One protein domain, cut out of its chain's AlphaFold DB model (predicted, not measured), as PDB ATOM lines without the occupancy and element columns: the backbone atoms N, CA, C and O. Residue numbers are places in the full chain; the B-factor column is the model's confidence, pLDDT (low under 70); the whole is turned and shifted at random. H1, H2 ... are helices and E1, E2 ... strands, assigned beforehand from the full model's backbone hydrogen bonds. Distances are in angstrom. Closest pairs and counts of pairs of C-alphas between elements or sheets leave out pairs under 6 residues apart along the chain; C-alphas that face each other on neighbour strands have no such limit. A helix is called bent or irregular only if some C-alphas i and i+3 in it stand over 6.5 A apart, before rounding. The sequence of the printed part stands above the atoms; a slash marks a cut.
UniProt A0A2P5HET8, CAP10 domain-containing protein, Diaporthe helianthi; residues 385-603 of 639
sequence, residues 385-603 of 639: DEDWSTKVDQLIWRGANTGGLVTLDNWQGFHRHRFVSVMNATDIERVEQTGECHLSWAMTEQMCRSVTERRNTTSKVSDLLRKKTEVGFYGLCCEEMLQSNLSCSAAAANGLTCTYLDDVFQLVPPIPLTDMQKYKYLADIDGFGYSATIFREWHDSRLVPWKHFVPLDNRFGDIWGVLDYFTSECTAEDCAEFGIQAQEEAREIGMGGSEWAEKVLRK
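What this domain is: This is residues 385 to 603 of the 639 residues of the protein "CAP10 domain-containing protein" of Diaporthe helianthi (UniProt A0A2P5HET8). A small, twisted sheet of three parallel strands runs through a flat body, with H1 over one face and H4 and H8 near the beginning of E1. H2 and H3 lie beyond H4, H5 and H6 lie past the far ends of E1 and E2, and the long helix H9 runs past E3 on another side. The printed part has 219 residues, in the order E1 H1 H2 H3 H4 E2 H5 H6 H7 E3 H8 H9; the sheet's order is E2, E1, E3. The class is mostly helix, though under half of the residues are in named elements. The whole is compact, with a radius of gyration of the C-alphas of 18.3 A and spans of 58 by 53 by 29 A.

How they stand to each other: E1, residues 392 to 400, is the inner strand and bends by 52 degrees at residue 395. Its parallel neighbour E2, residues 469 to 475, has N 470 and O 395 within hydrogen-bond range at 2.8 A. On the other side of E1, E3, residues 519 to 522, is parallel to it at 40 degrees, with N 520 and O 392 at 2.9 A. H1, residues 415 to 422, lies over E2 at a height over the sheet of 9.0 A. H4, residues 461 to 468, is on the same face but over none of the strands. With H2, residues 425 to 434, and H3, residues 445 to 456, they make a strand-helix-strand unit, in which these four helices lie between the parallel neighbours E1 and E2. H2 touches H4 at a shallow tilt of 23 degrees, opposite ways, closest at the C-alphas of Ala 425 and Ser 462, 4.5 A. H2 also touches H3, closest at the C-alphas of Glu 432 and Arg 455, 5.3 A. H5, residues 479 to 482, and H6, residues 488 to 493, only just touch, with 3 pairs of C-alphas within 8 A, and only at the corner; H6 is on the sheet. H7, residues 513 to 516, and H8, residues 559 to 567, only graze the sheet. H8 touches H4, closest at the C-alphas of Lys 468 and Thr 567, 7.2 A. H9, residues 573 to 600, touches H8 about perpendicular at 75 degrees, with its residues 579 to 586 alone; the closest C-alphas, of Phe 566 and Ala 582, are 5.1 A apart. Every O i to N i+4 pair is within hydrogen-bond range in H1, H2, H4, H6 and H8, against 6 of 8 in H3 and 21 of 24 in H9; H5 and H7 are too short for such a pair.

Where its parts are: E1 begins at C-alpha 392, (53.468, 40.601, 110.019), and is 22.5 A long; E2 measures 18.6 A and H3 18.7 A. H9 is 41.1 A long and ends at C-alpha 600, (52.269, 25.783, 133.020). H3 and H9 are irregular: C-alphas 453 and 456 are 7.3 A apart, as are C-alphas 574 and 577.

The domain as a whole: The two C-alphas farthest apart, of Gln 483 and Glu 573, are 59.9 A apart. The printed part has no cut. The long links are E1 to H1, H6 to H7 and E3 to H8, the last with 36 residues. The mean pLDDT of the printed part is 83.0; 31 residues are under 70, among them residues 481 to 489, 526 to 533 and 569 to 576.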
ATOM      1  N   ASP A 385      58.895  41.514 122.559       54.19
ATOM      2  CA  ASP A 385      58.350  42.784 123.077       54.19
ATOM      3  C   ASP A 385      57.550  43.562 121.997       54.19
ATOM      4  O   ASP A 385      57.105  44.690 122.214       54.19
ATOM      5  N   GLU A 386      57.388  42.971 120.810       64.56
ATOM      6  CA  GLU A 386      56.673  43.509 119.656       64.56
ATOM      7  C   GLU A 386      55.157  43.302 119.793       64.56
ATOM      8  O   GLU A 386      54.647  42.195 119.605       64.56
ATOM      9  N   ASP A 387      54.434  44.396 120.032       79.56
ATOM     10  CA  ASP A 387      52.970  44.432 120.058       79.56
ATOM     11  C   ASP A 387      52.331  43.708 118.852       79.56
ATOM     12  O   ASP A 387      52.811  43.806 117.721       79.56
ATOM     13  N   TRP A 388      51.200  43.026 119.076       83.31
ATOM     14  CA  TRP A 388      50.449  42.270 118.062       83.31
ATOM     15  C   TRP A 388      50.150  43.109 116.813       83.31
ATOM     16  O   TRP A 388      50.213  42.599 115.695       83.31
ATOM     17  N   SER A 389      49.875  44.409 116.988       84.56
ATOM     18  CA  SER A 389      49.615  45.331 115.876       84.56
ATOM     19  C   SER A 389      50.816  45.536 114.940       84.56
ATOM     20  O   SER A 389      50.630  45.897 113.780       84.56
ATOM     21  N   THR A 390      52.036  45.279 115.425       88.75
ATOM     22  CA  THR A 390      53.293  45.437 114.673       88.75
ATOM     23  C   THR A 390      53.741  44.164 113.956       88.75
ATOM     24  O   THR A 390      54.636  44.226 113.113       88.75
ATOM     25  N   LYS A 391      53.116  43.015 114.252       87.94
ATOM     26  CA  LYS A 391      53.486  41.720 113.669       87.94
ATOM     27  C   LYS A 391      52.969  41.548 112.246       87.94
ATOM     28  O   LYS A 391      51.877  41.998 111.893       87.94
ATOM     29  N   VAL A 392      53.761  40.854 111.433       91.00
ATOM     30  CA  VAL A 392      53.468  40.601 110.019       91.00
ATOM     31  C   VAL A 392      52.220  39.724 109.903       91.00
ATOM     32  O   VAL A 392      52.158  38.632 110.466       91.00
ATOM     33  N   ASP A 393      51.219  40.204 109.163       89.31
ATOM     34  CA  ASP A 393      49.906  39.565 108.998       89.31
ATOM     35  C   ASP A 393      49.931  38.412 107.973       89.31
ATOM     36  O   ASP A 393      49.198  38.402 106.984       89.31
ATOM     37  N   GLN A 394      50.839  37.460 108.184       91.62
ATOM     38  CA  GLN A 394      51.065  36.301 107.323       91.62
ATOM     39  C   GLN A 394      51.375  35.058 108.165       91.62
ATOM     40  O   GLN A 394      51.831  35.159 109.305       91.62
ATOM     41  N   LEU A 395      51.130  33.886 107.582       92.75
ATOM     42  CA  LEU A 395      51.505  32.585 108.111       92.75
ATOM     43  C   LEU A 395      52.903  32.192 107.653       92.75
ATOM     44  O   LEU A 395      53.131  32.014 106.460       92.75
ATOM     45  N   ILE A 396      53.817  32.023 108.605       92.75
ATOM     46  CA  ILE A 396      55.205  31.619 108.377       92.75
ATOM     47  C   ILE A 396      55.412  30.134 108.701       92.75
ATOM     48  O   ILE A 396      54.927  29.613 109.708       92.75
ATOM     49  N   TRP A 397      56.190  29.461 107.854       92.06
ATOM     50  CA  TRP A 397      56.877  28.215 108.178       92.06
ATOM     51  C   TRP A 397      58.208  28.123 107.425       92.06
ATOM     52  O   TRP A 397      58.274  28.340 106.208       92.06
ATOM     53  N   ARG A 398      59.276  27.765 108.141       89.88
ATOM     54  CA  ARG A 398      60.579  27.402 107.574       89.88
ATOM     55  C   ARG A 398      61.101  26.175 108.299       89.88
ATOM     56  O   ARG A 398      61.397  26.236 109.486       89.88
ATOM     57  N   GLY A 399      61.253  25.077 107.572       85.38
ATOM     58  CA  GLY A 399      61.744  23.827 108.135       85.38
ATOM     59  C   GLY A 399      62.557  23.005 107.146       85.38
ATOM     60  O   GLY A 399      62.628  23.302 105.955       85.38
ATOM     61  N   ALA A 400      63.172  21.949 107.664       85.44
ATOM     62  CA  ALA A 400      63.713  20.854 106.868       85.44
ATOM     63  C   ALA A 400      62.648  19.755 106.697       85.44
ATOM     64  O   ALA A 400      61.578  19.817 107.305       85.44
ATOM     65  N   ASN A 401      62.925  18.693 105.945       84.94
ATOM     66  CA  ASN A 401      62.031  17.531 105.819       84.94
ATOM     67  C   ASN A 401      62.267  16.430 106.884       84.94
ATOM     68  O   ASN A 401      61.974  15.265 106.635       84.94
ATOM     69  N   THR A 402      62.747  16.778 108.087       75.88
ATOM     70  CA  THR A 402      63.197  15.854 109.162       75.88
ATOM     71  C   THR A 402      62.101  14.985 109.820       75.88
ATOM     72  O   THR A 402      62.274  14.536 110.948       75.88
ATOM     73  N   GLY A 403      60.967  14.757 109.151       68.44
ATOM     74  CA  GLY A 403      59.860  13.917 109.626       68.44
ATOM     75  C   GLY A 403      60.001  12.419 109.317       68.44
ATOM     76  O   GLY A 403      59.120  11.647 109.681       68.44
ATOM     77  N   GLY A 404      61.071  12.001 108.636       73.12
ATOM     78  CA  GLY A 404      61.371  10.599 108.337       73.12
ATOM     79  C   GLY A 404      62.430  10.446 107.246       73.12
ATOM     80  O   GLY A 404      62.984  11.437 106.772       73.12
ATOM     81  N   LEU A 405      62.720   9.201 106.857       76.19
ATOM     82  CA  LEU A 405      63.634   8.893 105.756       76.19
ATOM     83  C   LEU A 405      62.912   9.022 104.411       76.19
ATOM     84  O   LEU A 405      61.988   8.260 104.120       76.19
ATOM     85  N   VAL A 406      63.347   9.989 103.610       81.69
ATOM     86  CA  VAL A 406      62.731  10.347 102.333       81.69
ATOM     87  C   VAL A 406      63.423   9.624 101.181       81.69
ATOM     88  O   VAL A 406      64.650   9.658 101.064       81.69
ATOM     89  N   THR A 407      62.611   8.985 100.341       85.94
ATOM     90  CA  THR A 407      62.993   8.272  99.121       85.94
ATOM     91  C   THR A 407      62.086   8.695  97.960       85.94
ATOM     92  O   THR A 407      61.041   9.327  98.161       85.94
ATOM     93  N   LEU A 408      62.458   8.311  96.734       86.62
ATOM     94  CA  LEU A 408      61.677   8.563  95.516       86.62
ATOM     95  C   LEU A 408      60.216   8.084  95.622       86.62
ATOM     96  O   LEU A 408      59.314   8.765  95.137       86.62
ATOM     97  N   ASP A 409      59.983   6.945  96.277       88.06
ATOM     98  CA  ASP A 409      58.681   6.267  96.281       88.06
ATOM     99  C   ASP A 409      57.778   6.656  97.467       88.06
ATOM    100  O   ASP A 409      56.578   6.386  97.438       88.06
ATOM    101  N   ASN A 410      58.326   7.277  98.522       87.69
ATOM    102  CA  ASN A 410      57.588   7.528  99.769       87.69
ATOM    103  C   ASN A 410      57.345   9.013 100.101       87.69
ATOM    104  O   ASN A 410      56.545   9.302 100.996       87.69
ATOM    105  N   TRP A 411      57.992   9.961  99.410       87.50
ATOM    106  CA  TRP A 411      58.056  11.358  99.865       87.50
ATOM    107  C   TRP A 411      56.683  12.039 100.013       87.50
ATOM    108  O   TRP A 411      56.474  12.823 100.944       87.50
ATOM    109  N   GLN A 412      55.723  11.673  99.154       88.19
ATOM    110  CA  GLN A 412      54.325  12.138  99.168       88.19
ATOM    111  C   GLN A 412      53.543  11.704 100.426       88.19
ATOM    112  O   GLN A 412      52.523  12.302 100.784       88.19
ATOM    113  N   GLY A 413      54.013  10.668 101.124       84.62
ATOM    114  CA  GLY A 413      53.440  10.216 102.389       84.62
ATOM    115  C   GLY A 413      53.737  11.150 103.567       84.62
ATOM    116  O   GLY A 413      52.991  11.146 104.545       84.62
ATOM    117  N   PHE A 414      54.788  11.973 103.493       85.88
ATOM    118  CA  PHE A 414      55.235  12.769 104.637       85.88
ATOM    119  C   PHE A 414      54.474  14.082 104.821       85.88
ATOM    120  O   PHE A 414      54.249  14.863 103.892       85.88
ATOM    121  N   HIS A 415      54.197  14.369 106.091       85.44
ATOM    122  CA  HIS A 415      53.396  15.499 106.548       85.44
ATOM    123  C   HIS A 415      53.903  16.860 106.039       85.44
ATOM    124  O   HIS A 415      53.139  17.631 105.465       85.44
ATOM    125  N   ARG A 416      55.210  17.136 106.154       88.44
ATOM    126  CA  ARG A 416      55.799  18.420 105.729       88.44
ATOM    127  C   ARG A 416      55.773  18.638 104.215       88.44
ATOM    128  O   ARG A 416      55.495  19.750 103.783       88.44
ATOM    129  N   HIS A 417      56.014  17.602 103.406       90.75
ATOM    130  CA  HIS A 417      55.929  17.734 101.944       90.75
ATOM    131  C   HIS A 417      54.490  18.046 101.523       90.75
ATOM    132  O   HIS A 417      54.270  18.945 100.716       90.75
ATOM    133  N   ARG A 418      53.505  17.381 102.146       90.69
ATOM    134  CA  ARG A 418      52.085  17.696 101.953       90.69
ATOM    135  C   ARG A 418      51.757  19.133 102.349       90.69
ATOM    136  O   ARG A 418      51.112  19.818 101.566       90.69
ATOM    137  N   PHE A 419      52.218  19.594 103.513       91.75
ATOM    138  CA  PHE A 419      52.003  20.968 103.978       91.75
ATOM    139  C   PHE A 419      52.516  21.999 102.965       91.75
ATOM    140  O   PHE A 419      51.758  22.852 102.509       91.75
ATOM    141  N   VAL A 420      53.780  21.877 102.543       93.50
ATOM    142  CA  VAL A 420      54.391  22.801 101.575       93.50
ATOM    143  C   VAL A 420      53.670  22.752 100.221       93.50
ATOM    144  O   VAL A 420      53.411  23.801  99.638       93.50
ATOM    145  N   SER A 421      53.260  21.572  99.738       93.00
ATOM    146  CA  SER A 421      52.487  21.453  98.490       93.00
ATOM    147  C   SER A 421      51.050  21.991  98.589       93.00
ATOM    148  O   SER A 421      50.555  22.554  97.617       93.00
ATOM    149  N   VAL A 422      50.384  21.881  99.745       92.25
ATOM    150  CA  VAL A 422      49.063  22.498 100.005       92.25
ATOM    151  C   VAL A 422      49.146  24.029 100.044       92.25
ATOM    152  O   VAL A 422      48.192  24.712  99.667       92.25
ATOM    153  N   MET A 423      50.289  24.572 100.461       93.06
ATOM    154  CA  MET A 423      50.552  26.012 100.478       93.06
ATOM    155  C   MET A 423      51.143  26.542  99.156       93.06
ATOM    156  O   MET A 423      51.354  27.748  99.024       93.06
ATOM    157  N   ASN A 424      51.379  25.690  98.145       93.19
ATOM    158  CA  ASN A 424      51.919  26.127  96.853       93.19
ATOM    159  C   ASN A 424      50.860  26.856  96.009       93.19
ATOM    160  O   ASN A 424      50.151  26.257  95.194       93.19
ATOM    161  N   ALA A 425      50.815  28.180  96.147       93.19
ATOM    162  CA  ALA A 425      49.891  29.035  95.410       93.19
ATOM    163  C   ALA A 425      49.942  28.859  93.880       93.19
ATOM    164  O   ALA A 425      48.924  29.054  93.224       93.19
ATOM    165  N   THR A 426      51.089  28.478  93.304       92.31
ATOM    166  CA  THR A 426      51.236  28.300  91.849       92.31
ATOM    167  C   THR A 426      50.520  27.048  91.341       92.31
ATOM    168  O   THR A 426      49.894  27.097  90.284       92.31
ATOM    169  N   ASP A 427      50.538  25.943  92.090       91.19
ATOM    170  CA  ASP A 427      49.762  24.753  91.716       91.19
ATOM    171  C   ASP A 427      48.264  24.977  91.933       91.19
ATOM    172  O   ASP A 427      47.456  24.595  91.086       91.19
ATOM    173  N   ILE A 428      47.884  25.672  93.010       92.69
ATOM    174  CA  ILE A 428      46.483  26.037  93.253       92.69
ATOM    175  C   ILE A 428      45.955  26.982  92.166       92.69
ATOM    176  O   ILE A 428      44.861  26.757  91.656       92.69
ATOM    177  N   GLU A 429      46.744  27.962  91.720       92.81
ATOM    178  CA  GLU A 429      46.383  28.830  90.593       92.81
ATOM    179  C   GLU A 429      46.156  28.021  89.304       92.81
ATOM    180  O   GLU A 429      45.193  28.262  88.579       92.81
ATOM    181  N   ARG A 430      46.979  26.998  89.032       91.69
ATOM    182  CA  ARG A 430      46.775  26.100  87.880       91.69
ATOM    183  C   ARG A 430      45.475  25.301  87.998       91.69
ATOM    184  O   ARG A 430      44.771  25.161  86.995       91.69
ATOM    185  N   VAL A 431      45.114  24.824  89.192       91.50
ATOM    186  CA  VAL A 431      43.808  24.182  89.448       91.50
ATOM    187  C   VAL A 431      42.663  25.180  89.237       91.50
ATOM    188  O   VAL A 431      41.685  24.847  88.570       91.50
ATOM    189  N   GLU A 432      42.780  26.418  89.722       91.50
ATOM    190  CA  GLU A 432      41.788  27.481  89.494       91.50
ATOM    191  C   GLU A 432      41.648  27.837  88.004       91.50
ATOM    192  O   GLU A 432      40.541  28.079  87.522       91.50
ATOM    193  N   GLN A 433      42.744  27.838  87.242       90.62
ATOM    194  CA  GLN A 433      42.742  28.164  85.814       90.62
ATOM    195  C   GLN A 433      42.207  27.033  84.926       90.62
ATOM    196  O   GLN A 433      41.592  27.326  83.899       90.62
ATOM    197  N   THR A 434      42.398  25.763  85.298       90.75
ATOM    198  CA  THR A 434      42.049  24.583  84.472       90.75
ATOM    199  C   THR A 434      40.789  23.856  84.949       90.75
ATOM    200  O   THR A 434      39.937  23.490  84.135       90.75
ATOM    201  N   GLY A 435      40.605  23.726  86.264       87.44
ATOM    202  CA  GLY A 435      39.678  22.793  86.912       87.44
ATOM    203  C   GLY A 435      40.271  21.397  87.153       87.44
ATOM    204  O   GLY A 435      39.567  20.511  87.627       87.44
ATOM    205  N   GLU A 436      41.547  21.179  86.825       89.50
ATOM    206  CA  GLU A 436      42.193  19.869  86.876       89.50
ATOM    207  C   GLU A 436      42.870  19.639  88.231       89.50
ATOM    208  O   GLU A 436      44.028  19.980  88.453       89.50
ATOM    209  N   CYS A 437      42.147  19.028  89.166       86.88
ATOM    210  CA  CYS A 437      42.629  18.867  90.540       86.88
ATOM    211  C   CYS A 437      43.864  17.961  90.704       86.88
ATOM    212  O   CYS A 437      44.566  18.077  91.703       86.88
ATOM    213  N   HIS A 438      44.171  17.104  89.726       83.12
ATOM    214  CA  HIS A 438      45.366  16.253  89.752       83.12
ATOM    215  C   HIS A 438      46.684  17.045  89.635       83.12
ATOM    216  O   HIS A 438      47.752  16.484  89.865       83.12
ATOM    217  N   LEU A 439      46.620  18.342  89.299       79.38
ATOM    218  CA  LEU A 439      47.781  19.230  89.225       79.38
ATOM    219  C   LEU A 439      48.375  19.580  90.602       79.38
ATOM    220  O   LEU A 439      49.518  20.022  90.653       79.38
ATOM    221  N   SER A 440      47.647  19.346  91.702       83.06
ATOM    222  CA  SER A 440      48.188  19.381  93.067       83.06
ATOM    223  C   SER A 440      47.964  18.027  93.743       83.06
ATOM    224  O   SER A 440      46.869  17.718  94.210       83.06
ATOM    225  N   TRP A 441      49.016  17.206  93.794       85.31
ATOM    226  CA  TRP A 441      48.977  15.835  94.330       85.31
ATOM    227  C   TRP A 441      48.568  15.769  95.815       85.31
ATOM    228  O   TRP A 441      48.014  14.772  96.270       85.31
ATOM    229  N   ALA A 442      48.856  16.833  96.570       87.06
ATOM    230  CA  ALA A 442      48.623  16.928  98.009       87.06
ATOM    231  C   ALA A 442      47.171  17.291  98.367       87.06
ATOM    232  O   ALA A 442      46.766  17.168  99.525       87.06
ATOM    233  N   MET A 443      46.396  17.758  97.387       87.56
ATOM    234  CA  MET A 443      45.068  18.321  97.580       87.56
ATOM    235  C   MET A 443      44.011  17.231  97.805       87.56
ATOM    236  O   MET A 443      43.888  16.280  97.034       87.56
ATOM    237  N   THR A 444      43.191  17.382  98.848       86.44
ATOM    238  CA  THR A 444      42.052  16.478  99.089       86.44
ATOM    239  C   THR A 444      40.891  16.749  98.124       86.44
ATOM    240  O   THR A 444      40.783  17.827  97.537       86.44
ATOM    241  N   GLU A 445      39.952  15.807  97.992       86.25
ATOM    242  CA  GLU A 445      38.749  16.013  97.172       86.25
ATOM    243  C   GLU A 445      37.912  17.222  97.647       86.25
ATOM    244  O   GLU A 445      37.393  17.989  96.837       86.25
ATOM    245  N   GLN A 446      37.826  17.442  98.962       85.19
ATOM    246  CA  GLN A 446      37.132  18.596  99.541       85.19
ATOM    247  C   GLN A 446      37.816  19.919  99.166       85.19
ATOM    248  O   GLN A 446      37.143  20.883  98.806       85.19
ATOM    249  N   MET A 447      39.149  19.950  99.191       89.50
ATOM    250  CA  MET A 447      39.949  21.102  98.765       89.50
ATOM    251  C   MET A 447      39.802  21.370  97.259       89.50
ATOM    252  O   MET A 447      39.594  22.511  96.857       89.50
ATOM    253  N   CYS A 448      39.799  20.320  96.435       90.12
ATOM    254  CA  CYS A 448      39.510  20.396  95.002       90.12
ATOM    255  C   CYS A 448      38.141  21.043  94.717       90.12
ATOM    256  O   CYS A 448      38.051  21.980  93.920       90.12
ATOM    257  N   ARG A 449      37.076  20.601  95.402       86.44
ATOM    258  CA  ARG A 449      35.732  21.209  95.296       86.44
ATOM    259  C   ARG A 449      35.752  22.679  95.726       86.44
ATOM    260  O   ARG A 449      35.366  23.549  94.956       86.44
ATOM    261  N   SER A 450      36.326  22.957  96.895       84.88
ATOM    262  CA  SER A 450      36.512  24.301  97.462       84.88
ATOM    263  C   SER A 450      37.193  25.284  96.485       84.88
ATOM    264  O   SER A 450      36.756  26.431  96.348       84.88
ATOM    265  N   VAL A 451      38.226  24.841  95.764       87.94
ATOM    266  CA  VAL A 451      38.949  25.646  94.761       87.94
ATOM    267  C   VAL A 451      38.144  25.801  93.466       87.94
ATOM    268  O   VAL A 451      38.023  26.904  92.932       87.94
ATOM    269  N   THR A 452      37.558  24.715  92.960       85.50
ATOM    270  CA  THR A 452      36.807  24.730  91.691       85.50
ATOM    271  C   THR A 452      35.489  25.504  91.780       85.50
ATOM    272  O   THR A 452      35.126  26.186  90.822       85.50
ATOM    273  N   GLU A 453      34.822  25.512  92.935       84.75
ATOM    274  CA  GLU A 453      33.653  26.361  93.213       84.75
ATOM    275  C   GLU A 453      34.021  27.860  93.224       84.75
ATOM    276  O   GLU A 453      33.292  28.686  92.671       84.75
ATOM    277  N   ARG A 454      35.206  28.215  93.745       79.56
ATOM    278  CA  ARG A 454      35.760  29.586  93.728       79.56
ATOM    279  C   ARG A 454      36.380  30.000  92.380       79.56
ATOM    280  O   ARG A 454      36.920  31.101  92.223       79.56
ATOM    281  N   ARG A 455      36.275  29.171  91.336       79.25
ATOM    282  CA  ARG A 455      36.850  29.468  90.009       79.25
ATOM    283  C   ARG A 455      36.293  30.739  89.357       79.25
ATOM    284  O   ARG A 455      37.033  31.411  88.643       79.25
ATOM    285  N   ASN A 456      35.058  31.127  89.671       79.88
ATOM    286  CA  ASN A 456      34.425  32.340  89.136       79.88
ATOM    287  C   ASN A 456      34.271  33.475  90.170       79.88
ATOM    288  O   ASN A 456      33.642  34.486  89.865       79.88
ATOM    289  N   THR A 457      34.825  33.332  91.379       79.62
ATOM    290  CA  THR A 457      34.797  34.368  92.427       79.62
ATOM    291  C   THR A 457      36.075  35.203  92.438       79.62
ATOM    292  O   THR A 457      37.123  34.761  91.968       79.62
ATOM    293  N   THR A 458      35.995  36.405  93.014       75.69
ATOM    294  CA  THR A 458      37.150  37.282  93.273       75.69
ATOM    295  C   THR A 458      38.021  36.793  94.429       75.69
ATOM    296  O   THR A 458      39.217  37.050  94.424       75.69
ATOM    297  N   SER A 459      37.459  36.068  95.401       78.44
ATOM    298  CA  SER A 459      38.239  35.410  96.457       78.44
ATOM    299  C   SER A 459      38.888  34.138  95.912       78.44
ATOM    300  O   SER A 459      38.237  33.091  95.845       78.44
ATOM    301  N   LYS A 460      40.149  34.245  95.487       88.31
ATOM    302  CA  LYS A 460      40.999  33.119  95.077       88.31
ATOM    303  C   LYS A 460      41.793  32.566  96.247       88.31
ATOM    304  O   LYS A 460      42.259  33.316  97.102       88.31
ATOM    305  N   VAL A 461      41.986  31.251  96.252       90.25
ATOM    306  CA  VAL A 461      42.863  30.583  97.217       90.25
ATOM    307  C   VAL A 461      44.322  30.845  96.843       90.25
ATOM    308  O   VAL A 461      45.142  31.068  97.729       90.25
ATOM    309  N   SER A 462      44.647  30.908  95.547       92.69
ATOM    310  CA  SER A 462      45.991  31.288  95.090       92.69
ATOM    311  C   SER A 462      46.393  32.693  95.566       92.69
ATOM    312  O   SER A 462      47.457  32.840  96.168       92.69
ATOM    313  N   ASP A 463      45.531  33.702  95.397       91.50
ATOM    314  CA  ASP A 463      45.775  35.072  95.879       91.50
ATOM    315  C   ASP A 463      45.913  35.136  97.409       91.50
ATOM    316  O   ASP A 463      46.814  35.810  97.917       91.50
ATOM    317  N   LEU A 464      45.063  34.405  98.147       89.88
ATOM    318  CA  LEU A 464      45.165  34.281  99.605       89.88
ATOM    319  C   LEU A 464      46.545  33.746 100.004       89.88
ATOM    320  O   LEU A 464      47.233  34.376 100.803       89.88
ATOM    321  N   LEU A 465      46.980  32.630  99.413       93.56
ATOM    322  CA  LEU A 465      48.275  32.017  99.708       93.56
ATOM    323  C   LEU A 465      49.445  32.952  99.351       93.56
ATOM    324  O   LEU A 465      50.314  33.169 100.196       93.56
ATOM    325  N   ARG A 466      49.444  33.577  98.162       94.12
ATOM    326  CA  ARG A 466      50.497  34.532  97.744       94.12
ATOM    327  C   ARG A 466      50.604  35.750  98.664       94.12
ATOM    328  O   ARG A 466      51.691  36.298  98.810       94.12
ATOM    329  N   LYS A 467      49.490  36.204  99.246       92.56
ATOM    330  CA  LYS A 467      49.452  37.396 100.104       92.56
ATOM    331  C   LYS A 467      49.707  37.083 101.579       92.56
ATOM    332  O   LYS A 467      50.328  37.891 102.268       92.56
ATOM    333  N   LYS A 468      49.200  35.951 102.069       93.38
ATOM    334  CA  LYS A 468      49.094  35.625 103.500       93.38
ATOM    335  C   LYS A 468      49.975  34.466 103.948       93.38
ATOM    336  O   LYS A 468      49.890  34.106 105.117       93.38
ATOM    337  N   THR A 469      50.804  33.875 103.087       94.44
ATOM    338  CA  THR A 469      51.701  32.780 103.493       94.44
ATOM    339  C   THR A 469      53.138  32.979 103.040       94.44
ATOM    340  O   THR A 469      53.419  33.471 101.954       94.44
ATOM    341  N   GLU A 470      54.039  32.533 103.903       94.50
ATOM    342  CA  GLU A 470      55.471  32.423 103.720       94.50
ATOM    343  C   GLU A 470      55.846  30.996 104.129       94.50
ATOM    344  O   GLU A 470      56.182  30.740 105.282       94.50
ATOM    345  N   VAL A 471      55.793  30.032 103.209       94.44
ATOM    346  CA  VAL A 471      56.009  28.606 103.521       94.44
ATOM    347  C   VAL A 471      57.028  27.997 102.561       94.44
ATOM    348  O   VAL A 471      56.907  28.149 101.350       94.44
ATOM    349  N   GLY A 472      58.018  27.272 103.090       93.50
ATOM    350  CA  GLY A 472      58.941  26.499 102.257       93.50
ATOM    351  C   GLY A 472      60.026  25.755 103.033       93.50
ATOM    352  O   GLY A 472      60.286  26.032 104.207       93.50
ATOM    353  N   PHE A 473      60.667  24.802 102.354       92.06
ATOM    354  CA  PHE A 473      61.826  24.082 102.878       92.06
ATOM    355  C   PHE A 473      63.098  24.923 102.755       92.06
ATOM    356  O   PHE A 473      63.340  25.496 101.698       92.06
ATOM    357  N   TYR A 474      63.948  24.945 103.785       88.94
ATOM    358  CA  TYR A 474      65.293  25.538 103.664       88.94
ATOM    359  C   TYR A 474      66.382  24.533 103.265       88.94
ATOM    360  O   TYR A 474      67.474  24.925 102.865       88.94
ATOM    361  N   GLY A 475      66.080  23.239 103.360       87.56
ATOM    362  CA  GLY A 475      66.948  22.148 102.937       87.56
ATOM    363  C   GLY A 475      66.236  20.805 103.066       87.56
ATOM    364  O   GLY A 475      65.290  20.662 103.850       87.56
ATOM    365  N   LEU A 476      66.682  19.823 102.288       86.94
ATOM    366  CA  LEU A 476      66.110  18.482 102.237       86.94
ATOM    367  C   LEU A 476      67.175  17.450 102.629       86.94
ATOM    368  O   LEU A 476      68.315  17.502 102.181       86.94
ATOM    369  N   CYS A 477      66.784  16.511 103.482       80.12
ATOM    370  CA  CYS A 477      67.508  15.286 103.776       80.12
ATOM    371  C   CYS A 477      66.966  14.155 102.905       80.12
ATOM    372  O   CYS A 477      65.751  13.989 102.778       80.12
ATOM    373  N   CYS A 478      67.879  13.370 102.349       79.44
ATOM    374  CA  CYS A 478      67.605  12.279 101.424       79.44
ATOM    375  C   CYS A 478      68.393  11.042 101.882       79.44
ATOM    376  O   CYS A 478      69.375  11.166 102.624       79.44
ATOM    377  N   GLU A 479      67.992   9.851 101.446       76.56
ATOM    378  CA  GLU A 479      68.658   8.591 101.802       76.56
ATOM    379  C   GLU A 479      70.168   8.589 101.502       76.56
ATOM    380  O   GLU A 479      70.977   8.156 102.325       76.56
ATOM    381  N   GLU A 480      70.562   9.180 100.378       71.38
ATOM    382  CA  GLU A 480      71.945   9.309  99.911       71.38
ATOM    383  C   GLU A 480      72.838  10.093 100.900       71.38
ATOM    384  O   GLU A 480      74.055   9.891 100.980       71.38
ATOM    385  N   MET A 481      72.238  10.980 101.699       69.44
ATOM    386  CA  MET A 481      72.941  11.795 102.695       69.44
ATOM    387  C   MET A 481      73.167  11.034 104.004       69.44
ATOM    388  O   MET A 481      74.223  11.190 104.621       69.44
ATOM    389  N   LEU A 482      72.240  10.144 104.385       65.94
ATOM    390  CA  LEU A 482      72.450   9.225 105.508       65.94
ATOM    391  C   LEU A 482      73.555   8.210 105.192       65.94
ATOM    392  O   LEU A 482      74.406   7.957 106.042       65.94
ATOM    393  N   GLN A 483      73.611   7.708 103.952       64.69
ATOM    394  CA  GLN A 483      74.713   6.856 103.471       64.69
ATOM    395  C   GLN A 483      76.084   7.563 103.542       64.69
ATOM    396  O   GLN A 483      77.121   6.907 103.628       64.69
ATOM    397  N   SER A 484      76.090   8.901 103.558       63.62
ATOM    398  CA  SER A 484      77.284   9.745 103.695       63.62
ATOM    399  C   SER A 484      77.623  10.113 105.155       63.62
ATOM    400  O   SER A 484      78.454  10.993 105.381       63.62
ATOM    401  N   ASN A 485      76.990   9.473 106.151       66.38
ATOM    402  CA  ASN A 485      77.104   9.781 107.588       66.38
ATOM    403  C   ASN A 485      76.745  11.236 107.971       66.38
ATOM    404  O   ASN A 485      77.127  11.713 109.042       66.38
ATOM    405  N   LEU A 486      75.991  11.953 107.130       68.06
ATOM    406  CA  LEU A 486      75.538  13.310 107.424       68.06
ATOM    407  C   LEU A 486      74.156  13.257 108.087       68.06
ATOM    408  O   LEU A 486      73.218  12.675 107.545       68.06
ATOM    409  N   SER A 487      74.003  13.871 109.263       68.44
ATOM    410  CA  SER A 487      72.693  13.931 109.926       68.44
ATOM    411  C   SER A 487      71.716  14.784 109.114       68.44
ATOM    412  O   SER A 487      72.118  15.779 108.513       68.44
ATOM    413  N   CYS A 488      70.420  14.453 109.126       68.19
ATOM    414  CA  CYS A 488      69.432  15.205 108.342       68.19
ATOM    415  C   CYS A 488      69.401  16.708 108.657       68.19
ATOM    416  O   CYS A 488      69.225  17.520 107.751       68.19
ATOM    417  N   SER A 489      69.621  17.095 109.916       66.94
ATOM    418  CA  SER A 489      69.712  18.505 110.303       66.94
ATOM    419  C   SER A 489      70.957  19.183 109.719       66.94
ATOM    420  O   SER A 489      70.876  20.328 109.289       66.94
ATOM    421  N   ALA A 490      72.098  18.486 109.655       70.25
ATOM    422  CA  ALA A 490      73.314  19.005 109.029       70.25
ATOM    423  C   ALA A 490      73.209  19.036 107.495       70.25
ATOM    424  O   ALA A 490      73.681  19.981 106.870       70.25
ATOM    425  N   ALA A 491      72.553  18.049 106.885       69.88
ATOM    426  CA  ALA A 491      72.251  18.032 105.459       69.88
ATOM    427  C   ALA A 491      71.394  19.239 105.050       69.88
ATOM    428  O   ALA A 491      71.785  20.016 104.179       69.88
ATOM    429  N   ALA A 492      70.282  19.461 105.756       69.00
ATOM    430  CA  ALA A 492      69.413  20.602 105.504       69.00
ATOM    431  C   ALA A 492      70.092  21.949 105.815       69.00
ATOM    432  O   ALA A 492      69.911  22.906 105.067       69.00
ATOM    433  N   ALA A 493      70.917  22.037 106.868       69.94
ATOM    434  CA  ALA A 493      71.665  23.256 107.195       69.94
ATOM    435  C   ALA A 493      72.703  23.649 106.125       69.94
ATOM    436  O   ALA A 493      73.028  24.827 105.999       69.94
ATOM    437  N   ASN A 494      73.194  22.688 105.335       73.50
ATOM    438  CA  ASN A 494      74.061  22.939 104.180       73.50
ATOM    439  C   ASN A 494      73.278  23.250 102.886       73.50
ATOM    440  O   ASN A 494      73.890  23.378 101.828       73.50
ATOM    441  N   GLY A 495      71.943  23.368 102.946       70.06
ATOM    442  CA  GLY A 495      71.098  23.694 101.792       70.06
ATOM    443  C   GLY A 495      71.064  22.603 100.717       70.06
ATOM    444  O   GLY A 495      70.878  22.912  99.542       70.06
ATOM    445  N   LEU A 496      71.291  21.341 101.096       74.75
ATOM    446  CA  LEU A 496      71.274  20.223 100.154       74.75
ATOM    447  C   LEU A 496      69.840  19.899  99.687       74.75
ATOM    448  O   LEU A 496      68.869  20.143 100.411       74.75
ATOM    449  N   THR A 497      69.716  19.337  98.482       80.81
ATOM    450  CA  THR A 497      68.445  18.907  97.874       80.81
ATOM    451  C   THR A 497      68.450  17.417  97.533       80.81
ATOM    452  O   THR A 497      69.504  16.781  97.472       80.81
ATOM    453  N   CYS A 498      67.261  16.860  97.286       84.19
ATOM    454  CA  CYS A 498      67.115  15.546  96.663       84.19
ATOM    455  C   CYS A 498      66.867  15.754  95.170       84.19
ATOM    456  O   CYS A 498      65.911  16.440  94.815       84.19
ATOM    457  N   THR A 499      67.653  15.125  94.297       86.62
ATOM    458  CA  THR A 499      67.545  15.312  92.834       86.62
ATOM    459  C   THR A 499      66.160  14.979  92.275       86.62
ATOM    460  O   THR A 499      65.713  15.588  91.310       86.62
ATOM    461  N   TYR A 500      65.443  14.046  92.907       87.88
ATOM    462  CA  TYR A 500      64.065  13.682  92.563       87.88
ATOM    463  C   TYR A 500      62.989  14.642  93.113       87.88
ATOM    464  O   TYR A 500      61.808  14.460  92.825       87.88
ATOM    465  N   LEU A 501      63.377  15.644  93.908       89.62
ATOM    466  CA  LEU A 501      62.507  16.694  94.455       89.62
ATOM    467  C   LEU A 501      62.814  18.090  93.894       89.62
ATOM    468  O   LEU A 501      62.019  18.996  94.135       89.62
ATOM    469  N   ASP A 502      63.905  18.270  93.140       87.94
ATOM    470  CA  ASP A 502      64.309  19.567  92.569       87.94
ATOM    471  C   ASP A 502      63.214  20.179  91.663       87.94
ATOM    472  O   ASP A 502      62.986  21.387  91.695       87.94
ATOM    473  N   ASP A 503      62.477  19.343  90.918       86.88
ATOM    474  CA  ASP A 503      61.340  19.756  90.073       86.88
ATOM    475  C   ASP A 503      60.025  19.983  90.860       86.88
ATOM    476  O   ASP A 503      59.018  20.402  90.284       86.88
ATOM    477  N   VAL A 504      60.002  19.688  92.167       87.94
ATOM    478  CA  VAL A 504      58.797  19.731  93.025       87.94
ATOM    479  C   VAL A 504      58.879  20.832  94.084       87.94
ATOM    480  O   VAL A 504      57.885  21.509  94.348       87.94
ATOM    481  N   PHE A 505      60.044  21.014  94.712       91.00
ATOM    482  CA  PHE A 505      60.229  21.925  95.840       91.00
ATOM    483  C   PHE A 505      61.394  22.886  95.606       91.00
ATOM    484  O   PHE A 505      62.559  22.496  95.598       91.00
ATOM    485  N   GLN A 506      61.082  24.179  95.529       90.31
ATOM    486  CA  GLN A 506      62.090  25.229  95.579       90.31
ATOM    487  C   GLN A 506      62.539  25.463  97.031       90.31
ATOM    488  O   GLN A 506      61.705  25.701  97.909       90.31
ATOM    489  N   LEU A 507      63.854  25.449  97.281       91.31
ATOM    490  CA  LEU A 507      64.396  25.857  98.579       91.31
ATOM    491  C   LEU A 507      64.267  27.372  98.796       91.31
ATOM    492  O   LEU A 507      64.487  28.174  97.885       91.31
ATOM    493  N   VAL A 508      63.970  27.758 100.034       92.38
ATOM    494  CA  VAL A 508      63.872  29.149 100.503       92.38
ATOM    495  C   VAL A 508      64.897  29.424 101.611       92.38
ATOM    496  O   VAL A 508      65.316  28.493 102.296       92.38
ATOM    497  N   PRO A 509      65.320  30.681 101.846       91.12
ATOM    498  CA  PRO A 509      66.260  30.983 102.924       91.12
ATOM    499  C   PRO A 509      65.741  30.533 104.306       91.12
ATOM    500  O   PRO A 509      64.548  30.712 104.590       91.12
ATOM    501  N   PRO A 510      66.609  29.985 105.181       87.62
ATOM    502  CA  PRO A 510      66.237  29.656 106.551       87.62
ATOM    503  C   PRO A 510      65.925  30.933 107.339       87.62
ATOM    504  O   PRO A 510      66.621  31.940 107.206       87.62
ATOM    505  N   ILE A 511      64.904  30.876 108.196       86.50
ATOM    506  CA  ILE A 511      64.559  31.951 109.132       86.50
ATOM    507  C   ILE A 511      64.631  31.364 110.551       86.50
ATOM    508  O   ILE A 511      63.973  30.353 110.805       86.50
ATOM    509  N   PRO A 512      65.424  31.944 111.473       81.50
ATOM    510  CA  PRO A 512      65.451  31.522 112.870       81.50
ATOM    511  C   PRO A 512      64.075  31.640 113.528       81.50
ATOM    512  O   PRO A 512      63.301  32.546 113.224       81.50
ATOM    513  N   LEU A 513      63.784  30.776 114.500       78.62
ATOM    514  CA  LEU A 513      62.497  30.783 115.200       78.62
ATOM    515  C   LEU A 513      62.202  32.123 115.910       78.62
ATOM    516  O   LEU A 513      61.055  32.562 115.941       78.62
ATOM    517  N   THR A 514      63.242  32.826 116.374       78.62
ATOM    518  CA  THR A 514      63.172  34.206 116.896       78.62
ATOM    519  C   THR A 514      62.614  35.219 115.894       78.62
ATOM    520  O   THR A 514      61.942  36.166 116.286       78.62
ATOM    521  N   ASP A 515      62.893  35.039 114.601       84.38
ATOM    522  CA  ASP A 515      62.395  35.907 113.532       84.38
ATOM    523  C   ASP A 515      61.039  35.426 113.000       84.38
ATOM    524  O   ASP A 515      60.206  36.244 112.620       84.38
ATOM    525  N   MET A 516      60.759  34.118 113.049       84.88
ATOM    526  CA  MET A 516      59.421  33.594 112.745       84.88
ATOM    527  C   MET A 516      58.359  34.081 113.751       84.88
ATOM    528  O   MET A 516      57.218  34.308 113.363       84.88
ATOM    529  N   GLN A 517      58.727  34.368 115.005       80.62
ATOM    530  CA  GLN A 517      57.841  35.022 115.987       80.62
ATOM    531  C   GLN A 517      57.411  36.460 115.622       80.62
ATOM    532  O   GLN A 517      56.560  37.033 116.304       80.62
ATOM    533  N   LYS A 518      57.982  37.083 114.583       85.81
ATOM    534  CA  LYS A 518      57.581  38.424 114.103       85.81
ATOM    535  C   LYS A 518      56.309  38.394 113.254       85.81
ATOM    536  O   LYS A 518      55.730  39.437 112.957       85.81
ATOM    537  N   TYR A 519      55.876  37.201 112.872       89.94
ATOM    538  CA  TYR A 519      54.638  36.937 112.156       89.94
ATOM    539  C   TYR A 519      53.524  36.627 113.155       89.94
ATOM    540  O   TYR A 519      53.771  36.015 114.191       89.94
ATOM    541  N   LYS A 520      52.288  37.021 112.843       88.50
ATOM    542  CA  LYS A 520      51.122  36.704 113.682       88.50
ATOM    543  C   LYS A 520      50.794  35.216 113.694       88.50
ATOM    544  O   LYS A 520      50.259  34.716 114.677       88.50
ATOM    545  N   TYR A 521      51.082  34.511 112.601       89.19
ATOM    546  CA  TYR A 521      50.686  33.121 112.435       89.19
ATOM    547  C   TYR A 521      51.918  32.257 112.189       89.19
ATOM    548  O   TYR A 521      52.570  32.364 111.160       89.19
ATOM    549  N   LEU A 522      52.242  31.389 113.139       87.75
ATOM    550  CA  LEU A 522      53.311  30.405 113.013       87.75
ATOM    551  C   LEU A 522      52.666  29.024 112.968       87.75
ATOM    552  O   LEU A 522      51.861  28.696 113.842       87.75
ATOM    553  N   ALA A 523      52.964  28.264 111.913       87.38
ATOM    554  CA  ALA A 523      52.514  26.888 111.778       87.38
ATOM    555  C   ALA A 523      53.526  25.947 112.441       87.38
ATOM    556  O   ALA A 523      54.703  25.949 112.090       87.38
ATOM    557  N   ASP A 524      53.060  25.120 113.368       80.69
ATOM    558  CA  ASP A 524      53.876  24.111 114.036       80.69
ATOM    559  C   ASP A 524      53.653  22.742 113.378       80.69
ATOM    560  O   ASP A 524      52.653  22.067 113.633       80.69
ATOM    561  N   ILE A 525      54.572  22.379 112.475       77.56
ATOM    562  CA  ILE A 525      54.573  21.124 111.697       77.56
ATOM    563  C   ILE A 525      55.785  20.255 112.105       77.56
ATOM    564  O   ILE A 525      56.404  19.556 111.286       77.56
ATOM    565  N   ASP A 526      56.171  20.331 113.382       65.38
ATOM    566  CA  ASP A 526      57.297  19.594 113.947       65.38
ATOM    567  C   ASP A 526      56.872  18.318 114.694       65.38
ATOM    568  O   ASP A 526      55.755  18.183 115.181       65.38
ATOM    569  N   GLY A 527      57.774  17.326 114.759       52.94
ATOM    570  CA  GLY A 527      57.517  16.036 115.428       52.94
ATOM    571  C   GLY A 527      57.550  16.090 116.965       52.94
ATOM    572  O   GLY A 527      57.509  15.048 117.610       52.94
ATOM    573  N   PHE A 528      57.663  17.298 117.519       49.62
ATOM    574  CA  PHE A 528      57.700  17.661 118.944       49.62
ATOM    575  C   PHE A 528      56.846  18.929 119.170       49.62
ATOM    576  O   PHE A 528      57.271  19.881 119.835       49.62
ATOM    577  N   GLY A 529      55.724  18.993 118.450       45.31
ATOM    578  CA  GLY A 529      54.877  20.169 118.276       45.31
ATOM    579  C   GLY A 529      53.394  19.856 118.470       45.31
ATOM    580  O   GLY A 529      52.976  18.701 118.458       45.31
ATOM    581  N   TYR A 530      52.582  20.895 118.646       43.56
ATOM    582  CA  TYR A 530      51.266  20.819 119.297       43.56
ATOM    583  C   TYR A 530      50.072  20.780 118.348       43.56
ATOM    584  O   TYR A 530      49.020  20.238 118.690       43.56
ATOM    585  N   SER A 531      50.194  21.437 117.194       46.88
ATOM    586  CA  SER A 531      49.018  21.869 116.421       46.88
ATOM    587  C   SER A 531      48.634  20.910 115.294       46.88
ATOM    588  O   SER A 531      47.467  20.860 114.918       46.88
ATOM    589  N   ALA A 532      49.597  20.154 114.762       51.81
ATOM    590  CA  ALA A 532      49.411  19.258 113.622       51.81
ATOM    591  C   ALA A 532      50.314  18.019 113.779       51.81
ATOM    592  O   ALA A 532      51.323  17.860 113.088       51.81
ATOM    593  N   THR A 533      50.003  17.173 114.764       65.50
ATOM    594  CA  THR A 533      50.838  16.022 115.115       65.50
ATOM    595  C   THR A 533      50.022  14.758 115.388       65.50
ATOM    596  O   THR A 533      48.873  14.806 115.828       65.50
ATOM    597  N   ILE A 534      50.646  13.604 115.142       71.56
ATOM    598  CA  ILE A 534      50.200  12.287 115.632       71.56
ATOM    599  C   ILE A 534      50.922  11.882 116.926       71.56
ATOM    600  O   ILE A 534      50.575  10.872 117.545       71.56
ATOM    601  N   PHE A 535      51.947  12.645 117.310       77.50
ATOM    602  CA  PHE A 535      52.706  12.419 118.526       77.50
ATOM    603  C   PHE A 535      51.924  12.917 119.743       77.50
ATOM    604  O   PHE A 535      51.196  13.905 119.678       77.50
ATOM    605  N   ARG A 536      52.071  12.204 120.854       82.81
ATOM    606  CA  ARG A 536      51.606  12.612 122.177       82.81
ATOM    607  C   ARG A 536      52.803  12.932 123.043       82.81
ATOM    608  O   ARG A 536      53.779  12.178 123.039       82.81
ATOM    609  N   GLU A 537      52.689  13.988 123.831       84.88
ATOM    610  CA  GLU A 537      53.756  14.476 124.701       84.88
ATOM    611  C   GLU A 537      53.249  14.696 126.137       84.88
ATOM    612  O   GLU A 537      52.084  14.450 126.472       84.88
ATOM    613  N   TRP A 538      54.162  15.069 127.035       89.44
ATOM    614  CA  TRP A 538      53.908  15.182 128.480       89.44
ATOM    615  C   TRP A 538      52.940  16.320 128.857       89.44
ATOM    616  O   TRP A 538      52.385  16.336 129.957       89.44
ATOM    617  N   HIS A 539      52.764  17.294 127.961       88.81
ATOM    618  CA  HIS A 539      52.060  18.553 128.199       88.81
ATOM    619  C   HIS A 539      50.675  18.658 127.559       88.81
ATOM    620  O   HIS A 539      49.995  19.662 127.762       88.81
ATOM    621  N   ASP A 540      50.232  17.654 126.806       85.25
ATOM    622  CA  ASP A 540      49.021  17.745 125.978       85.25
ATOM    623  C   ASP A 540      47.753  18.019 126.805       85.25
ATOM    624  O   ASP A 540      46.850  18.718 126.358       85.25
ATOM    625  N   SER A 541      47.717  17.539 128.052       90.62
ATOM    626  CA  SER A 541      46.658  17.789 129.042       90.62
ATOM    627  C   SER A 541      46.622  19.223 129.591       90.62
ATOM    628  O   SER A 541      45.680  19.599 130.291       90.62
ATOM    629  N   ARG A 542      47.657  20.029 129.324       92.31
ATOM    630  CA  ARG A 542      47.795  21.410 129.811       92.31
ATOM    631  C   ARG A 542      47.305  22.436 128.799       92.31
ATOM    632  O   ARG A 542      46.981  23.553 129.199       92.31
ATOM    633  N   LEU A 543      47.257  22.099 127.511       89.75
ATOM    634  CA  LEU A 543      46.804  23.005 126.459       89.75
ATOM    635  C   LEU A 543      45.410  22.630 125.957       89.75
ATOM    636  O   LEU A 543      45.017  21.469 125.955       89.75
ATOM    637  N   VAL A 544      44.648  23.636 125.530       91.00
ATOM    638  CA  VAL A 544      43.265  23.471 125.087       91.00
ATOM    639  C   VAL A 544      43.180  23.986 123.645       91.00
ATOM    640  O   VAL A 544      43.456  25.172 123.421       91.00
ATOM    641  N   PRO A 545      42.832  23.125 122.667       90.69
ATOM    642  CA  PRO A 545      42.605  23.545 121.287       90.69
ATOM    643  C   PRO A 545      41.533  24.637 121.217       90.69
ATOM    644  O   PRO A 545      40.615  24.661 122.029       90.69
ATOM    645  N   TRP A 546      41.670  25.556 120.268       92.75
ATOM    646  CA  TRP A 546      40.900  26.797 120.097       92.75
ATOM    647  C   TRP A 546      40.956  27.803 121.258       92.75
ATOM    648  O   TRP A 546      40.406  28.893 121.120       92.75
ATOM    649  N   LYS A 547      41.657  27.498 122.362       93.69
ATOM    650  CA  LYS A 547      41.939  28.457 123.447       93.69
ATOM    651  C   LYS A 547      43.396  28.914 123.495       93.69
ATOM    652  O   LYS A 547      43.651  30.097 123.681       93.69
ATOM    653  N   HIS A 548      44.334  27.978 123.358       90.44
ATOM    654  CA  HIS A 548      45.780  28.254 123.371       90.44
ATOM    655  C   HIS A 548      46.437  28.025 122.008       90.44
ATOM    656  O   HIS A 548      47.568  28.453 121.799       90.44
ATOM    657  N   PHE A 549      45.757  27.308 121.109       89.69
ATOM    658  CA  PHE A 549      46.250  26.967 119.781       89.69
ATOM    659  C   PHE A 549      45.122  26.656 118.812       89.69
ATOM    660  O   PHE A 549      44.056  26.237 119.247       89.69
ATOM    661  N   VAL A 550      45.354  26.799 117.509       90.94
ATOM    662  CA  VAL A 550      44.433  26.274 116.494       90.94
ATOM    663  C   VAL A 550      44.948  24.911 116.034       90.94
ATOM    664  O   VAL A 550      46.047  24.852 115.483       90.94
ATOM    665  N   PRO A 551      44.204  23.817 116.273       89.75
ATOM    666  CA  PRO A 551      44.551  22.512 115.729       89.75
ATOM    667  C   PRO A 551      44.323  22.500 114.213       89.75
ATOM    668  O   PRO A 551      43.414  23.165 113.715       89.75
ATOM    669  N   LEU A 552      45.118  21.709 113.499       85.81
ATOM    670  CA  LEU A 552      44.981  21.463 112.066       85.81
ATOM    671  C   LEU A 552      44.794  19.966 111.808       85.81
ATOM    672  O   LEU A 552      45.407  19.127 112.472       85.81
ATOM    673  N   ASP A 553      43.981  19.623 110.814       84.81
ATOM    674  CA  ASP A 553      43.889  18.257 110.309       84.81
ATOM    675  C   ASP A 553      45.235  17.788 109.721       84.81
ATOM    676  O   ASP A 553      45.901  18.516 108.985       84.81
ATOM    677  N   ASN A 554      45.610  16.526 109.963       81.00
ATOM    678  CA  ASN A 554      46.877  15.942 109.486       81.00
ATOM    679  C   ASN A 554      46.947  15.751 107.947       81.00
ATOM    680  O   ASN A 554      47.933  15.244 107.405       81.00
ATOM    681  N   ARG A 555      45.886  16.097 107.204       83.50
ATOM    682  CA  ARG A 555      45.879  16.211 105.735       83.50
ATOM    683  C   ARG A 555      45.749  17.664 105.266       83.50
ATOM    684  O   ARG A 555      45.754  17.877 104.056       83.50
ATOM    685  N   PHE A 556      45.647  18.620 106.191       87.81
ATOM    686  CA  PHE A 556      45.464  20.055 105.969       87.81
ATOM    687  C   PHE A 556      44.225  20.408 105.133       87.81
ATOM    688  O   PHE A 556      44.242  21.355 104.350       87.81
ATOM    689  N   GLY A 557      43.133  19.648 105.279       87.31
ATOM    690  CA  GLY A 557      41.874  19.928 104.572       87.31
ATOM    691  C   GLY A 557      41.188  21.238 104.991       87.31
ATOM    692  O   GLY A 557      40.361  21.774 104.253       87.31
ATOM    693  N   ASP A 558      41.541  21.743 106.169       86.94
ATOM    694  CA  ASP A 558      40.978  22.889 106.881       86.94
ATOM    695  C   ASP A 558      41.822  24.173 106.779       86.94
ATOM    696  O   ASP A 558      41.267  25.269 106.890       86.94
ATOM    697  N   ILE A 559      43.133  24.060 106.523       89.31
ATOM    698  CA  ILE A 559      44.105  25.165 106.635       89.31
ATOM    699  C   ILE A 559      43.708  26.429 105.867       89.31
ATOM    700  O   ILE A 559      43.867  27.532 106.383       89.31
ATOM    701  N   TRP A 560      43.151  26.303 104.659       89.62
ATOM    702  CA  TRP A 560      42.732  27.466 103.874       89.62
ATOM    703  C   TRP A 560      41.518  28.172 104.482       89.62
ATOM    704  O   TRP A 560      41.442  29.391 104.411       89.62
ATOM    705  N   GLY A 561      40.586  27.434 105.096       87.06
ATOM    706  CA  GLY A 561      39.435  28.021 105.790       87.06
ATOM    707  C   GLY A 561      39.834  28.692 107.104       87.06
ATOM    708  O   GLY A 561      39.329  29.764 107.422       87.06
ATOM    709  N   VAL A 562      40.789  28.099 107.827       90.31
ATOM    710  CA  VAL A 562      41.418  28.693 109.017       90.31
ATOM    711  C   VAL A 562      42.157  29.988 108.656       90.31
ATOM    712  O   VAL A 562      41.972  31.010 109.316       90.31
ATOM    713  N   LEU A 563      42.956  29.969 107.587       89.19
ATOM    714  CA  LEU A 563      43.700  31.138 107.115       89.19
ATOM    715  C   LEU A 563      42.758  32.249 106.625       89.19
ATOM    716  O   LEU A 563      42.933  33.400 107.016       89.19
ATOM    717  N   ASP A 564      41.750  31.918 105.813       86.00
ATOM    718  CA  ASP A 564      40.746  32.873 105.315       86.00
ATOM    719  C   ASP A 564      39.990  33.534 106.481       86.00
ATOM    720  O   ASP A 564      39.850  34.753 106.504       86.00
ATOM    721  N   TYR A 565      39.611  32.764 107.512       87.44
ATOM    722  CA  TYR A 565      38.981  33.295 108.726       87.44
ATOM    723  C   TYR A 565      39.833  34.384 109.391       87.44
ATOM    724  O   TYR A 565      39.431  35.548 109.431       87.44
ATOM    725  N   PHE A 566      41.031  34.025 109.865       88.69
ATOM    726  CA  PHE A 566      41.863  34.924 110.669       88.69
ATOM    727  C   PHE A 566      42.488  36.073 109.864       88.69
ATOM    728  O   PHE A 566      42.762  37.130 110.429       88.69
ATOM    729  N   THR A 567      42.703  35.900 108.555       84.00
ATOM    730  CA  THR A 567      43.409  36.886 107.713       84.00
ATOM    731  C   THR A 567      42.502  37.713 106.795       84.00
ATOM    732  O   THR A 567      43.008  38.514 106.002       84.00
ATOM    733  N   SER A 568      41.177  37.549 106.904       73.62
ATOM    734  CA  SER A 568      40.176  38.213 106.058       73.62
ATOM    735  C   SER A 568      40.262  39.751 106.086       73.62
ATOM    736  O   SER A 568      39.724  40.437 106.952       73.62
ATOM    737  N   GLU A 569      40.883  40.328 105.055       64.62
ATOM    738  CA  GLU A 569      40.876  41.774 104.788       64.62
ATOM    739  C   GLU A 569      39.587  42.189 104.062       64.62
ATOM    740  O   GLU A 569      39.604  42.642 102.914       64.62
ATOM    741  N   CYS A 570      38.439  42.003 104.710       61.34
ATOM    742  CA  CYS A 570      37.161  42.388 104.125       61.34
ATOM    743  C   CYS A 570      36.924  43.897 104.318       61.34
ATOM    744  O   CYS A 570      36.608  44.359 105.410       61.34
ATOM    745  N   THR A 571      37.135  44.680 103.255       55.69
ATOM    746  CA  THR A 571      37.126  46.157 103.294       55.69
ATOM    747  C   THR A 571      35.758  46.800 103.050       55.69
ATOM    748  O   THR A 571      35.641  48.021 103.143       55.69
ATOM    749  N   ALA A 572      34.725  46.012 102.737       58.53
ATOM    750  CA  ALA A 572      33.357  46.515 102.670       58.53
ATOM    751  C   ALA A 572      32.802  46.737 104.088       58.53
ATOM    752  O   ALA A 572      33.078  45.953 104.997       58.53
ATOM    753  N   GLU A 573      31.995  47.786 104.270       59.53
ATOM    754  CA  GLU A 573      31.444  48.172 105.581       59.53
ATOM    755  C   GLU A 573      30.682  47.015 106.258       59.53
ATOM    756  O   GLU A 573      30.815  46.822 107.463       59.53
ATOM    757  N   ASP A 574      29.998  46.178 105.470       53.97
ATOM    758  CA  ASP A 574      29.217  45.017 105.930       53.97
ATOM    759  C   ASP A 574      30.054  43.862 106.527       53.97
ATOM    760  O   ASP A 574      29.494  42.935 107.113       53.97
ATOM    761  N   CYS A 575      31.381  43.865 106.352       64.44
ATOM    762  CA  CYS A 575      32.266  42.774 106.780       64.44
ATOM    763  C   CYS A 575      33.572  43.228 107.456       64.44
ATOM    764  O   CYS A 575      34.304  42.390 107.985       64.44
ATOM    765  N   ALA A 576      33.851  44.533 107.503       68.44
ATOM    766  CA  ALA A 576      34.999  45.078 108.224       68.44
ATOM    767  C   ALA A 576      34.955  44.742 109.730       68.44
ATOM    768  O   ALA A 576      35.984  44.423 110.320       68.44
ATOM    769  N   GLU A 577      33.761  44.734 110.338       73.44
ATOM    770  CA  GLU A 577      33.561  44.318 111.735       73.44
ATOM    771  C   GLU A 577      33.963  42.849 111.962       73.44
ATOM    772  O   GLU A 577      34.625  42.538 112.952       73.44
ATOM    773  N   PHE A 578      33.656  41.959 111.009       77.38
ATOM    774  CA  PHE A 578      34.059  40.551 111.067       77.38
ATOM    775  C   PHE A 578      35.583  40.382 110.984       77.38
ATOM    776  O   PHE A 578      36.149  39.641 111.783       77.38
ATOM    777  N   GLY A 579      36.257  41.097 110.076       76.69
ATOM    778  CA  GLY A 579      37.721  41.042 109.956       76.69
ATOM    779  C   GLY A 579      38.439  41.572 111.205       76.69
ATOM    780  O   GLY A 579      39.395  40.958 111.679       76.69
ATOM    781  N   ILE A 580      37.941  42.669 111.793       80.44
ATOM    782  CA  ILE A 580      38.437  43.199 113.077       80.44
ATOM    783  C   ILE A 580      38.244  42.166 114.193       80.44
ATOM    784  O   ILE A 580      39.168  41.918 114.967       80.44
ATOM    785  N   GLN A 581      37.070  41.532 114.256       84.50
ATOM    786  CA  GLN A 581      36.795  40.487 115.234       84.50
ATOM    787  C   GLN A 581      37.724  39.274 115.067       84.50
ATOM    788  O   GLN A 581      38.320  38.849 116.051       84.50
ATOM    789  N   ALA A 582      37.884  38.732 113.859       85.31
ATOM    790  CA  ALA A 582      38.730  37.560 113.632       85.31
ATOM    791  C   ALA A 582      40.208  37.839 113.978       85.31
ATOM    792  O   ALA A 582      40.906  36.973 114.500       85.31
ATOM    793  N   GLN A 583      40.681  39.068 113.753       84.62
ATOM    794  CA  GLN A 583      42.016  39.517 114.160       84.62
ATOM    795  C   GLN A 583      42.183  39.620 115.682       84.62
ATOM    796  O   GLN A 583      43.248  39.280 116.198       84.62
ATOM    797  N   GLU A 584      41.150  40.055 116.404       86.88
ATOM    798  CA  GLU A 584      41.151  40.077 117.870       86.88
ATOM    799  C   GLU A 584      41.050  38.659 118.454       86.88
ATOM    800  O   GLU A 584      41.766  38.329 119.391       86.88
ATOM    801  N   GLU A 585      40.252  37.779 117.851       90.25
ATOM    802  CA  GLU A 585      40.159  36.358 118.212       90.25
ATOM    803  C   GLU A 585      41.495  35.621 117.988       90.25
ATOM    804  O   GLU A 585      41.936  34.853 118.847       90.25
ATOM    805  N   ALA A 586      42.198  35.909 116.886       89.88
ATOM    806  CA  ALA A 586      43.571  35.451 116.678       89.88
ATOM    807  C   ALA A 586      44.524  35.976 117.762       89.88
ATOM    808  O   ALA A 586      45.330  35.208 118.295       89.88
ATOM    809  N   ARG A 587      44.410  37.265 118.117       88.12
ATOM    810  CA  ARG A 587      45.196  37.873 119.194       88.12
ATOM    811  C   ARG A 587      44.925  37.178 120.523       88.12
ATOM    812  O   ARG A 587      45.874  36.886 121.236       88.12
ATOM    813  N   GLU A 588      43.673  36.895 120.870       89.56
ATOM    814  CA  GLU A 588      43.316  36.227 122.125       89.56
ATOM    815  C   GLU A 588      43.894  34.810 122.223       89.56
ATOM    816  O   GLU A 588      44.454  34.471 123.269       89.56
ATOM    817  N   ILE A 589      43.831  34.015 121.148       89.50
ATOM    818  CA  ILE A 589      44.451  32.679 121.101       89.50
ATOM    819  C   ILE A 589      45.975  32.794 121.226       89.50
ATOM    820  O   ILE A 589      46.572  32.120 122.066       89.50
ATOM    821  N   GLY A 590      46.606  33.661 120.428       84.62
ATOM    822  CA  GLY A 590      48.061  33.814 120.402       84.62
ATOM    823  C   GLY A 590      48.635  34.341 121.720       84.62
ATOM    824  O   GLY A 590      49.547  33.759 122.308       84.62
ATOM    825  N   MET A 591      48.054  35.422 122.236       83.44
ATOM    826  CA  MET A 591      48.427  36.002 123.525       83.44
ATOM    827  C   MET A 591      48.180  35.028 124.671       83.44
ATOM    828  O   MET A 591      49.082  34.745 125.458       83.44
ATOM    829  N   GLY A 592      46.946  34.521 124.758       86.44
ATOM    830  CA  GLY A 592      46.490  33.676 125.853       86.44
ATOM    831  C   GLY A 592      47.234  32.348 125.892       86.44
ATOM    832  O   GLY A 592      47.593  31.892 126.972       86.44
ATOM    833  N   GLY A 593      47.541  31.769 124.727       86.12
ATOM    834  CA  GLY A 593      48.420  30.613 124.613       86.12
ATOM    835  C   GLY A 593      49.803  30.887 125.197       86.12
ATOM    836  O   GLY A 593      50.248  30.137 126.068       86.12
ATOM    837  N   SER A 594      50.466  31.970 124.774       81.94
ATOM    838  CA  SER A 594      51.822  32.294 125.244       81.94
ATOM    839  C   SER A 594      51.872  32.542 126.754       81.94
ATOM    840  O   SER A 594      52.663  31.913 127.459       81.94
ATOM    841  N   GLU A 595      50.975  33.386 127.271       85.62
ATOM    842  CA  GLU A 595      50.894  33.715 128.702       85.62
ATOM    843  C   GLU A 595      50.523  32.490 129.556       85.62
ATOM    844  O   GLU A 595      50.967  32.350 130.698       85.62
ATOM    845  N   TRP A 596      49.749  31.556 128.999       91.38
ATOM    846  CA  TRP A 596      49.447  30.289 129.653       91.38
ATOM    847  C   TRP A 596      50.643  29.330 129.671       91.38
ATOM    848  O   TRP A 596      50.934  28.739 130.714       91.38
ATOM    849  N   ALA A 597      51.389  29.206 128.572       86.44
ATOM    850  CA  ALA A 597      52.601  28.386 128.527       86.44
ATOM    851  C   ALA A 597      53.680  28.878 129.500       86.44
ATOM    852  O   ALA A 597      54.286  28.060 130.194       86.44
ATOM    853  N   GLU A 598      53.858  30.196 129.640       84.94
ATOM    854  CA  GLU A 598      54.734  30.787 130.665       84.94
ATOM    855  C   GLU A 598      54.350  30.379 132.096       84.94
ATOM    856  O   GLU A 598      55.202  30.384 132.986       84.94
ATOM    857  N   LYS A 599      53.088  29.996 132.323       89.62
ATOM    858  CA  LYS A 599      52.552  29.591 133.625       89.62
ATOM    859  C   LYS A 599      52.599  28.082 133.879       89.62
ATOM    860  O   LYS A 599      52.745  27.688 135.035       89.62
ATOM    861  N   VAL A 600      52.437  27.244 132.847       92.56
ATOM    862  CA  VAL A 600      52.269  25.783 133.020       92.56
ATOM    863  C   VAL A 600      53.256  24.905 132.253       92.56
ATOM    864  O   VAL A 600      53.189  23.688 132.403       92.56
ATOM    865  N   LEU A 601      54.169  25.456 131.453       90.94
ATOM    866  CA  LEU A 601      55.179  24.687 130.708       90.94
ATOM    867  C   LEU A 601      56.612  25.025 131.155       90.94
ATOM    868  O   LEU A 601      57.527  25.014 130.345       90.94
ATOM    869  N   ARG A 602      56.825  25.364 132.434       90.19
ATOM    870  CA  ARG A 602      58.131  25.811 132.956       90.19
ATOM    871  C   ARG A 602      59.080  24.635 133.275       90.19
ATOM    872  O   ARG A 602      58.651  23.482 133.336       90.19
ATOM    873  N   LYS A 603      60.363  24.907 133.580       90.50
ATOM    874  CA  LYS A 603      61.350  23.871 133.987       90.50
ATOM    875  C   LYS A 603      60.912  23.240 135.314       90.50
ATOM    876  O   LYS A 603      61.080  22.048 135.541       90.50
TER     877      LYS A 603